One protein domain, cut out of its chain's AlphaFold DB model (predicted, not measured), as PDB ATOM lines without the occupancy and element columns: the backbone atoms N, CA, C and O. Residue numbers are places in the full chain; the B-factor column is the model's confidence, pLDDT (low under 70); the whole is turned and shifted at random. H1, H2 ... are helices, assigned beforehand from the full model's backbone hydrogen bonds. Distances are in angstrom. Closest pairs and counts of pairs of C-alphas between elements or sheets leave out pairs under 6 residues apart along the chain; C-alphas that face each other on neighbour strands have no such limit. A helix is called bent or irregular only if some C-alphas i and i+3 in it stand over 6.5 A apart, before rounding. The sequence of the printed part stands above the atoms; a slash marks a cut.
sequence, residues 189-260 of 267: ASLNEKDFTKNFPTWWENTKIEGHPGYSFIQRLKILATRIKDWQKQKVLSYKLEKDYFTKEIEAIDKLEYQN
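What this domain is: This is residues 189 to 260 of the 267 residues of the protein "LINE-1 retrotransposable element ORF2 protein" of Cucumis melo var. makuwa (UniProt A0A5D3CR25). One very long bent helix, H3, makes the length of a rod, and the shorter helix H2 folds back beside its first arm, H3a, as a lopsided helical hairpin. The four-residue helix H1 lies past the far end of H2, while residues 233 to 260, of which 233 to 258 belong to H3, stick out free as a long arm. The printed part has 72 residues with three named helices, H1, H2 and H3 in that order, and no named strand; its class is all helix. It is extended, with a radius of gyration of the C-alphas of 20.2 A and spans of 69 by 22 by 16 A.

How they stand to each other: H3, residues 213 to 258, was assigned as one helix by its hydrogen bonds but is bent, with C-alphas 238 and 241 6.7 A apart. Its arms H3a, residues 213 to 238, and H3b, residues 241 to 258, stand at a steep tilt of 50 degrees. H2, residues 194 to 205, and H3a form a helical hairpin, running opposite ways at a shallow tilt of 32 degrees. They touch through residues 203 to 204 of H2 and 220 to 227 of H3a alone; the closest C-alphas, of Trp 203 and Leu 224, are 6.6 A apart. H1, residues 189 to 192, is close to H2 but not clearly touching, the closest C-alphas being those of Ser 190 and Phe 196, 6.7 A apart. H1 is apart from both arms, and H2 is apart from H3b. Each O i to N i+4 pair is within hydrogen-bond range in H3a and H3b, against 6 of 8 in H2, and H1 is too short for such a pair.

Where its parts are: H3a is 37.4 A long from C-alpha 213 at (54.286, 22.702, -25.371) to C-alpha 238, and H3b is 25.8 A long, ending at C-alpha 258 at (29.222, -28.396, -51.549). H2 measures 18.2 A and is irregular, with C-alphas 198 and 201 7.1 A apart. H1 measures 5.6 A and begins at C-alpha 189 at (50.426, 2.346, -47.277).

The domain as a whole: The two C-alphas farthest apart are those of His 212 and Asn 260, at 69.3 A. The printed part has no cut; the link from H1 to H2 is tight and that from H2 to H3 is short. The mean pLDDT of the printed part is 88.2, and residue 260 is under 70.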
ATOM      1  N   ALA A 189      50.993   2.101 -45.952       85.38
ATOM      2  CA  ALA A 189      50.426   2.346 -47.277       85.38
ATOM      3  C   ALA A 189      49.498   3.574 -47.304       85.38
ATOM      4  O   ALA A 189      49.479   4.299 -48.296       85.38
ATOM      5  N   SER A 190      48.790   3.853 -46.200       86.19
ATOM      6  CA  SER A 190      47.895   5.008 -46.089       86.19
ATOM      7  C   SER A 190      48.636   6.343 -46.182       86.19
ATOM      8  O   SER A 190      48.042   7.323 -46.612       86.19
ATOM      9  N   LEU A 191      49.928   6.386 -45.835       88.00
ATOM     10  CA  LEU A 191      50.748   7.599 -45.929       88.00
ATOM     11  C   LEU A 191      51.002   8.036 -47.378       88.00
ATOM     12  O   LEU A 191      51.244   9.212 -47.626       88.00
ATOM     13  N   ASN A 192      50.928   7.099 -48.326       89.81
ATOM     14  CA  ASN A 192      51.151   7.360 -49.749       89.81
ATOM     15  C   ASN A 192      49.854   7.694 -50.498       89.81
ATOM     16  O   ASN A 192      49.860   7.911 -51.711       89.81
ATOM     17  N   GLU A 193      48.719   7.707 -49.805       89.62
ATOM     18  CA  GLU A 193      47.437   7.960 -50.434       89.62
ATOM     19  C   GLU A 193      47.218   9.449 -50.677       89.62
ATOM     20  O   GLU A 193      47.395  10.278 -49.784       89.62
ATOM     21  N   LYS A 194      46.743   9.783 -51.881       91.75
ATOM     22  CA  LYS A 194      46.490  11.173 -52.288       91.75
ATOM     23  C   LYS A 194      45.592  11.913 -51.296       91.75
ATOM     24  O   LYS A 194      45.897  13.046 -50.930       91.75
ATOM     25  N   ASP A 195      44.526  11.263 -50.831       91.19
ATOM     26  CA  ASP A 195      43.585  11.864 -49.886       91.19
ATOM     27  C   ASP A 195      44.203  12.071 -48.502       91.19
ATOM     28  O   ASP A 195      43.943  13.096 -47.872       91.19
ATOM     29  N   PHE A 196      45.048  11.152 -48.027       91.81
ATOM     30  CA  PHE A 196      45.748  11.327 -46.755       91.81
ATOM     31  C   PHE A 196      46.701  12.524 -46.830       91.81
ATOM     32  O   PHE A 196      46.592  13.451 -46.028       91.81
ATOM     33  N   THR A 197      47.570  12.554 -47.845       92.12
ATOM     34  CA  THR A 197      48.560  13.625 -48.047       92.12
ATOM     35  C   THR A 197      47.898  14.988 -48.232       92.12
ATOM     36  O   THR A 197      48.378  15.985 -47.694       92.12
ATOM     37  N   LYS A 198      46.764  15.042 -48.939       94.44
ATOM     38  CA  LYS A 198      45.985  16.271 -49.138       94.44
ATOM     39  C   LYS A 198      45.353  16.781 -47.840       94.44
ATOM     40  O   LYS A 198      45.363  17.984 -47.597       94.44
ATOM     41  N   ASN A 199      44.780  15.894 -47.026       93.31
ATOM     42  CA  ASN A 199      44.011  16.294 -45.846       93.31
ATOM     43  C   ASN A 199      44.872  16.500 -44.588       93.31
ATOM     44  O   ASN A 199      44.482  17.259 -43.696       93.31
ATOM     45  N   PHE A 200      46.042  15.857 -44.506       94.38
ATOM     46  CA  PHE A 200      46.900  15.882 -43.318       94.38
ATOM     47  C   PHE A 200      47.267  17.296 -42.831       94.38
ATOM     48  O   PHE A 200      47.101  17.544 -41.632       94.38
ATOM     49  N   PRO A 201      47.689  18.256 -43.687       95.19
ATOM     50  CA  PRO A 201      48.015  19.611 -43.232       95.19
ATOM     51  C   PRO A 201      46.829  20.293 -42.542       95.19
ATOM     52  O   PRO A 201      46.971  20.868 -41.462       95.19
ATOM     53  N   THR A 202      45.633  20.156 -43.118       95.38
ATOM     54  CA  THR A 202      44.390  20.692 -42.555       95.38
ATOM     55  C   THR A 202      44.024  20.005 -41.243       95.38
ATOM     56  O   THR A 202      43.582  20.664 -40.302       95.38
ATOM     57  N   TRP A 203      44.194  18.687 -41.134       95.25
ATOM     58  CA  TRP A 203      43.951  17.983 -39.875       95.25
ATOM     59  C   TRP A 203      44.910  18.434 -38.779       95.25
ATOM     60  O   TRP A 203      44.456  18.688 -37.665       95.25
ATOM     61  N   TRP A 204      46.196  18.573 -39.100       95.31
ATOM     62  CA  TRP A 204      47.220  19.016 -38.159       95.31
ATOM     63  C   TRP A 204      46.959  20.429 -37.644       95.31
ATOM     64  O   TRP A 204      47.037  20.667 -36.435       95.31
ATOM     65  N   GLU A 205      46.613  21.355 -38.532       94.94
ATOM     66  CA  GLU A 205      46.330  22.746 -38.178       94.94
ATOM     67  C   GLU A 205      45.125  22.854 -37.232       94.94
ATOM     68  O   GLU A 205      45.184  23.509 -36.194       94.94
ATOM     69  N   ASN A 206      44.077  22.077 -37.502       93.56
ATOM     70  CA  ASN A 206      42.858  22.039 -36.696       93.56
ATOM     71  C   ASN A 206      42.988  21.277 -35.361       93.56
ATOM     72  O   ASN A 206      41.981  21.038 -34.694       93.56
ATOM     73  N   THR A 207      44.191  20.837 -34.982       93.81
ATOM     74  CA  THR A 207      44.431  20.197 -33.676       93.81
ATOM     75  C   THR A 207      44.981  21.158 -32.624       93.81
ATOM     76  O   THR A 207      45.137  20.741 -31.480       93.81
ATOM     77  N   LYS A 208      45.306  22.408 -32.988       92.19
ATOM     78  CA  LYS A 208      45.964  23.381 -32.103       92.19
ATOM     79  C   LYS A 208      45.256  23.502 -30.749       92.19
ATOM     80  O   LYS A 208      44.056  23.740 -30.682       92.19
ATOM     81  N   ILE A 209      46.043  23.351 -29.685       91.62
ATOM     82  CA  ILE A 209      45.612  23.470 -28.291       91.62
ATOM     83  C   ILE A 209      46.582  24.400 -27.574       91.62
ATOM     84  O   ILE A 209      47.799  24.258 -27.716       91.62
ATOM     85  N   GLU A 210      46.044  25.331 -26.797       90.88
ATOM     86  CA  GLU A 210      46.831  26.219 -25.945       90.88
ATOM     87  C   GLU A 210      47.337  25.498 -24.686       90.88
ATOM     88  O   GLU A 210      46.734  24.538 -24.203       90.88
ATOM     89  N   GLY A 211      48.468  25.958 -24.150       91.25
ATOM     90  CA  GLY A 211      49.077  25.427 -22.930       91.25
ATOM     91  C   GLY A 211      50.540  25.028 -23.108       91.25
ATOM     92  O   GLY A 211      51.186  25.372 -24.097       91.25
ATOM     93  N   HIS A 212      51.073  24.294 -22.128       94.62
ATOM     94  CA  HIS A 212      52.473  23.865 -22.128       94.62
ATOM     95  C   HIS A 212      52.817  23.070 -23.407       94.62
ATOM     96  O   HIS A 212      52.050  22.167 -23.759       94.62
ATOM     97  N   PRO A 213      53.965  23.315 -24.077       92.69
ATOM     98  CA  PRO A 213      54.286  22.702 -25.371       92.69
ATOM     99  C   PRO A 213      54.175  21.174 -25.392       92.69
ATOM    100  O   PRO A 213      53.591  20.611 -26.316       92.69
ATOM    101  N   GLY A 214      54.655  20.496 -24.343       92.94
ATOM    102  CA  GLY A 214      54.550  19.037 -24.232       92.94
ATOM    103  C   GLY A 214      53.107  18.541 -24.092       92.94
ATOM    104  O   GLY A 214      52.730  17.545 -24.706       92.94
ATOM    105  N   TYR A 215      52.272  19.264 -23.339       93.19
ATOM    106  CA  TYR A 215      50.853  18.932 -23.201       93.19
ATOM    107  C   TYR A 215      50.115  19.165 -24.521       93.19
ATOM    108  O   TYR A 215      49.441  18.261 -25.016       93.19
ATOM    109  N   SER A 216      50.302  20.345 -25.120       93.75
ATOM    110  CA  SER A 216      49.717  20.709 -26.412       93.75
ATOM    111  C   SER A 216      50.069  19.671 -27.478       93.75
ATOM    112  O   SER A 216      49.178  19.117 -28.115       93.75
ATOM    113  N   PHE A 217      51.346  19.305 -27.606       94.00
ATOM    114  CA  PHE A 217      51.800  18.316 -28.580       94.00
ATOM    115  C   PHE A 217      51.123  16.945 -28.408       94.00
ATOM    116  O   PHE A 217      50.596  16.394 -29.376       94.00
ATOM    117  N   ILE A 218      51.063  16.409 -27.184       93.62
ATOM    118  CA  ILE A 218      50.417  15.111 -26.927       93.62
ATOM    119  C   ILE A 218      48.917  15.156 -27.234       93.62
ATOM    120  O   ILE A 218      48.379  14.216 -27.826       93.62
ATOM    121  N   GLN A 219      48.227  16.236 -26.870       94.50
ATOM    122  CA  GLN A 219      46.800  16.362 -27.166       94.50
ATOM    123  C   GLN A 219      46.536  16.489 -28.668       94.50
ATOM    124  O   GLN A 219      45.604  15.868 -29.183       94.50
ATOM    125  N   ARG A 220      47.407  17.197 -29.395       95.94
ATOM    126  CA  ARG A 220      47.351  17.273 -30.859       95.94
ATOM    127  C   ARG A 220      47.432  15.896 -31.501       95.94
ATOM    128  O   ARG A 220      46.601  15.576 -32.347       95.94
ATOM    129  N   LEU A 221      48.367  15.054 -31.057       93.75
ATOM    130  CA  LEU A 221      48.493  13.679 -31.547       93.75
ATOM    131  C   LEU A 221      47.247  12.834 -31.245       93.75
ATOM    132  O   LEU A 221      46.803  12.082 -32.111       93.75
ATOM    133  N   LYS A 222      46.637  12.977 -30.060       92.56
ATOM    134  CA  LYS A 222      45.395  12.261 -29.704       92.56
ATOM    135  C   LYS A 222      44.212  12.665 -30.590       92.56
ATOM    136  O   LYS A 222      43.474  11.801 -31.073       92.56
ATOM    137  N   ILE A 223      44.047  13.964 -30.840       94.19
ATOM    138  CA  ILE A 223      43.006  14.480 -31.743       94.19
ATOM    139  C   ILE A 223      43.265  14.002 -33.169       94.19
ATOM    140  O   ILE A 223      42.349  13.513 -33.832       94.19
ATOM    141  N   LEU A 224      44.513  14.091 -33.629       94.62
ATOM    142  CA  LEU A 224      44.903  13.649 -34.960       94.62
ATOM    143  C   LEU A 224      44.634  12.151 -35.152       94.62
ATOM    144  O   LEU A 224      44.035  11.769 -36.152       94.62
ATOM    145  N   ALA A 225      44.993  11.315 -34.174       92.69
ATOM    146  CA  ALA A 225      44.712   9.883 -34.202       92.69
ATOM    147  C   ALA A 225      43.208   9.598 -34.331       92.69
ATOM    148  O   ALA A 225      42.815   8.707 -35.077       92.69
ATOM    149  N   THR A 226      42.359  10.372 -33.649       91.25
ATOM    150  CA  THR A 226      40.895  10.238 -33.754       91.25
ATOM    151  C   THR A 226      40.403  10.586 -35.160       91.25
ATOM    152  O   THR A 226      39.679   9.802 -35.767       91.25
ATOM    153  N   ARG A 227      40.882  11.697 -35.735       91.38
ATOM    154  CA  ARG A 227      40.532  12.105 -37.107       91.38
ATOM    155  C   ARG A 227      40.969  11.083 -38.153       91.38
ATOM    156  O   ARG A 227      40.191  10.743 -39.039       91.38
ATOM    157  N   ILE A 228      42.195  10.572 -38.031       92.38
ATOM    158  CA  ILE A 228      42.718   9.545 -38.938       92.38
ATOM    159  C   ILE A 228      41.891   8.259 -38.812       92.38
ATOM    160  O   ILE A 228      41.541   7.680 -39.837       92.38
ATOM    161  N   LYS A 229      41.517   7.842 -37.591       89.69
ATOM    162  CA  LYS A 229      40.634   6.678 -37.381       89.69
ATOM    163  C   LYS A 229      39.299   6.842 -38.102       89.69
ATOM    164  O   LYS A 229      38.831   5.888 -38.720       89.69
ATOM    165  N   ASP A 230      38.680   8.013 -38.026       89.25
ATOM    166  CA  ASP A 230      37.379   8.246 -38.655       89.25
ATOM    167  C   ASP A 230      37.479   8.285 -40.182       89.25
ATOM    168  O   ASP A 230      36.670   7.652 -40.861       89.25
ATOM    169  N   TRP A 231      38.522   8.915 -40.725       90.62
ATOM    170  CA  TRP A 231      38.823   8.856 -42.157       90.62
ATOM    171  C   TRP A 231      39.060   7.411 -42.634       90.62
ATOM    172  O   TRP A 231      38.453   6.976 -43.613       90.62
ATOM    173  N   GLN A 232      39.865   6.624 -41.907       88.19
ATOM    174  CA  GLN A 232      40.092   5.208 -42.221       88.19
ATOM    175  C   GLN A 232      38.785   4.409 -42.202       88.19
ATOM    176  O   GLN A 232      38.556   3.601 -43.099       88.19
ATOM    177  N   LYS A 233      37.904   4.635 -41.218       85.62
ATOM    178  CA  LYS A 233      36.594   3.966 -41.150       85.62
ATOM    179  C   LYS A 233      35.724   4.299 -42.357       85.62
ATOM    180  O   LYS A 233      35.151   3.385 -42.939       85.62
ATOM    181  N   GLN A 234      35.635   5.574 -42.739       85.75
ATOM    182  CA  GLN A 234      34.860   6.005 -43.910       85.75
ATOM    183  C   GLN A 234      35.379   5.351 -45.192       85.75
ATOM    184  O   GLN A 234      34.595   4.841 -45.990       85.75
ATOM    185  N   LYS A 235      36.702   5.283 -45.346       81.81
ATOM    186  CA  LYS A 235      37.340   4.613 -46.477       81.81
ATOM    187  C   LYS A 235      37.109   3.097 -46.478       81.81
ATOM    188  O   LYS A 235      36.814   2.511 -47.510       81.81
ATOM    189  N   VAL A 236      37.215   2.432 -45.328       79.50
ATOM    190  CA  VAL A 236      36.897   0.996 -45.237       79.50
ATOM    191  C   VAL A 236      35.435   0.757 -45.608       79.50
ATOM    192  O   VAL A 236      35.154  -0.164 -46.369       79.50
ATOM    193  N   LEU A 237      34.516   1.601 -45.131       80.75
ATOM    194  CA  LEU A 237      33.094   1.526 -45.471       80.75
ATOM    195  C   LEU A 237      32.842   1.678 -46.977       80.75
ATOM    196  O   LEU A 237      32.005   0.946 -47.502       80.75
ATOM    197  N   SER A 238      33.574   2.551 -47.681       77.31
ATOM    198  CA  SER A 238      33.361   2.760 -49.121       77.31
ATOM    199  C   SER A 238      33.657   1.517 -49.962       77.31
ATOM    200  O   SER A 238      32.945   1.267 -50.925       77.31
ATOM    201  N   TYR A 239      34.648   0.704 -49.583       76.75
ATOM    202  CA  TYR A 239      34.929  -0.571 -50.266       76.75
ATOM    203  C   TYR A 239      34.137  -1.750 -49.697       76.75
ATOM    204  O   TYR A 239      34.093  -2.822 -50.299       76.75
ATOM    205  N   LYS A 240      33.535  -1.583 -48.516       82.06
ATOM    206  CA  LYS A 240      32.894  -2.680 -47.794       82.06
ATOM    207  C   LYS A 240      31.631  -3.172 -48.489       82.06
ATOM    208  O   LYS A 240      31.427  -4.371 -48.529       82.06
ATOM    209  N   LEU A 241      30.818  -2.285 -49.063       78.25
ATOM    210  CA  LEU A 241      29.560  -2.695 -49.701       78.25
ATOM    211  C   LEU A 241      29.789  -3.592 -50.922       78.25
ATOM    212  O   LEU A 241      29.171  -4.647 -51.032       78.25
ATOM    213  N   GLU A 242      30.701  -3.193 -51.808       80.69
ATOM    214  CA  GLU A 242      31.055  -3.972 -52.997       80.69
ATOM    215  C   GLU A 242      31.754  -5.282 -52.613       80.69
ATOM    216  O   GLU A 242      31.395  -6.352 -53.101       80.69
ATOM    217  N   LYS A 243      32.687  -5.223 -51.652       84.12
ATOM    218  CA  LYS A 243      33.324  -6.423 -51.108       84.12
ATOM    219  C   LYS A 243      32.296  -7.387 -50.518       84.12
ATOM    220  O   LYS A 243      32.342  -8.568 -50.842       84.12
ATOM    221  N   ASP A 244      31.391  -6.910 -49.668       84.94
ATOM    222  CA  ASP A 244      30.376  -7.731 -49.002       84.94
ATOM    223  C   ASP A 244      29.411  -8.360 -50.023       84.94
ATOM    224  O   ASP A 244      28.957  -9.484 -49.813       84.94
ATOM    225  N   TYR A 245      29.120  -7.673 -51.136       85.69
ATOM    226  CA  TYR A 245      28.342  -8.224 -52.248       85.69
ATOM    227  C   TYR A 245      29.052  -9.422 -52.896       85.69
ATOM    228  O   TYR A 245      28.525 -10.533 -52.842       85.69
ATOM    229  N   PHE A 246      30.270  -9.231 -53.420       84.75
ATOM    230  CA  PHE A 246      31.021 -10.314 -54.074       84.75
ATOM    231  C   PHE A 246      31.316 -11.467 -53.120       84.75
ATOM    232  O   PHE A 246      31.277 -12.634 -53.490       84.75
ATOM    233  N   THR A 247      31.563 -11.142 -51.856       83.75
ATOM    234  CA  THR A 247      31.797 -12.129 -50.809       83.75
ATOM    235  C   THR A 247      30.581 -13.035 -50.595       83.75
ATOM    236  O   THR A 247      30.738 -14.248 -50.497       83.75
ATOM    237  N   LYS A 248      29.365 -12.474 -50.558       86.75
ATOM    238  CA  LYS A 248      28.131 -13.273 -50.452       86.75
ATOM    239  C   LYS A 248      27.887 -14.126 -51.691       86.75
ATOM    240  O   LYS A 248      27.367 -15.230 -51.570       86.75
ATOM    241  N   GLU A 249      28.231 -13.609 -52.865       86.25
ATOM    242  CA  GLU A 249      28.118 -14.349 -54.122       86.25
ATOM    243  C   GLU A 249      29.047 -15.571 -54.121       86.25
ATOM    244  O   GLU A 249      28.595 -16.684 -54.387       86.25
ATOM    245  N   ILE A 250      30.302 -15.390 -53.698       84.00
ATOM    246  CA  ILE A 250      31.269 -16.479 -53.507       84.00
ATOM    247  C   ILE A 250      30.746 -17.513 -52.500       84.00
ATOM    248  O   ILE A 250      30.739 -18.703 -52.803       84.00
ATOM    249  N   GLU A 251      30.238 -17.088 -51.338       83.94
ATOM    250  CA  GLU A 251      29.666 -18.014 -50.346       83.94
ATOM    251  C   GLU A 251      28.477 -18.814 -50.893       83.94
ATOM    252  O   GLU A 251      28.304 -19.989 -50.559       83.94
ATOM    253  N   ALA A 252      27.634 -18.189 -51.719       85.38
ATOM    254  CA  ALA A 252      26.509 -18.866 -52.349       85.38
ATOM    255  C   ALA A 252      26.988 -19.935 -53.341       85.38
ATOM    256  O   ALA A 252      26.452 -21.045 -53.336       85.38
ATOM    257  N   ILE A 253      28.015 -19.626 -54.136       82.75
ATOM    258  CA  ILE A 253      28.637 -20.569 -55.072       82.75
ATOM    259  C   ILE A 253      29.289 -21.729 -54.310       82.75
ATOM    260  O   ILE A 253      28.978 -22.879 -54.612       82.75
ATOM    261  N   ASP A 254      30.095 -21.451 -53.281       80.69
ATOM    262  CA  ASP A 254      30.736 -22.477 -52.442       80.69
ATOM    263  C   ASP A 254      29.690 -23.422 -51.819       80.69
ATOM    264  O   ASP A 254      29.877 -24.640 -51.744       80.69
ATOM    265  N   LYS A 255      28.539 -22.883 -51.395       82.62
ATOM    266  CA  LYS A 255      27.443 -23.687 -50.838       82.62
ATOM    267  C   LYS A 255      26.781 -24.582 -51.889       82.62
ATOM    268  O   LYS A 255      26.418 -25.714 -51.567       82.62
ATOM    269  N   LEU A 256      26.612 -24.096 -53.120       82.38
ATOM    270  CA  LEU A 256      26.088 -24.896 -54.232       82.38
ATOM    271  C   LEU A 256      27.084 -25.979 -54.669       82.38
ATOM    272  O   LEU A 256      26.660 -27.104 -54.942       82.38
ATOM    273  N   GLU A 257      28.385 -25.665 -54.683       77.12
ATOM    274  CA  GLU A 257      29.479 -26.614 -54.946       77.12
ATOM    275  C   GLU A 257      29.446 -27.754 -53.922       77.12
ATOM    276  O   GLU A 257      29.419 -28.928 -54.287       77.12
ATOM    277  N   TYR A 258      29.328 -27.417 -52.634       76.62
ATOM    278  CA  TYR A 258      29.222 -28.396 -51.549       76.62
ATOM    279  C   TYR A 258      27.999 -29.318 -51.686       76.62
ATOM    280  O   TYR A 258      28.038 -30.482 -51.290       76.62
ATOM    281  N   GLN A 259      26.894 -28.803 -52.227       79.62
ATOM    282  CA  GLN A 259      25.652 -29.556 -52.420       79.62
ATOM    283  C   GLN A 259      25.616 -30.339 -53.743       79.62
ATOM    284  O   GLN A 259      24.609 -30.993 -54.013       79.62
ATOM    285  N   ASN A 260      26.683 -30.296 -54.555       69.44
ATOM    286  CA  ASN A 260      26.729 -30.834 -55.921       69.44
ATOM    287  C   ASN A 260      25.594 -30.299 -56.823       69.44
ATOM    288  O   ASN A 260      25.114 -30.998 -57.714       69.44
TER     289      ASN A 260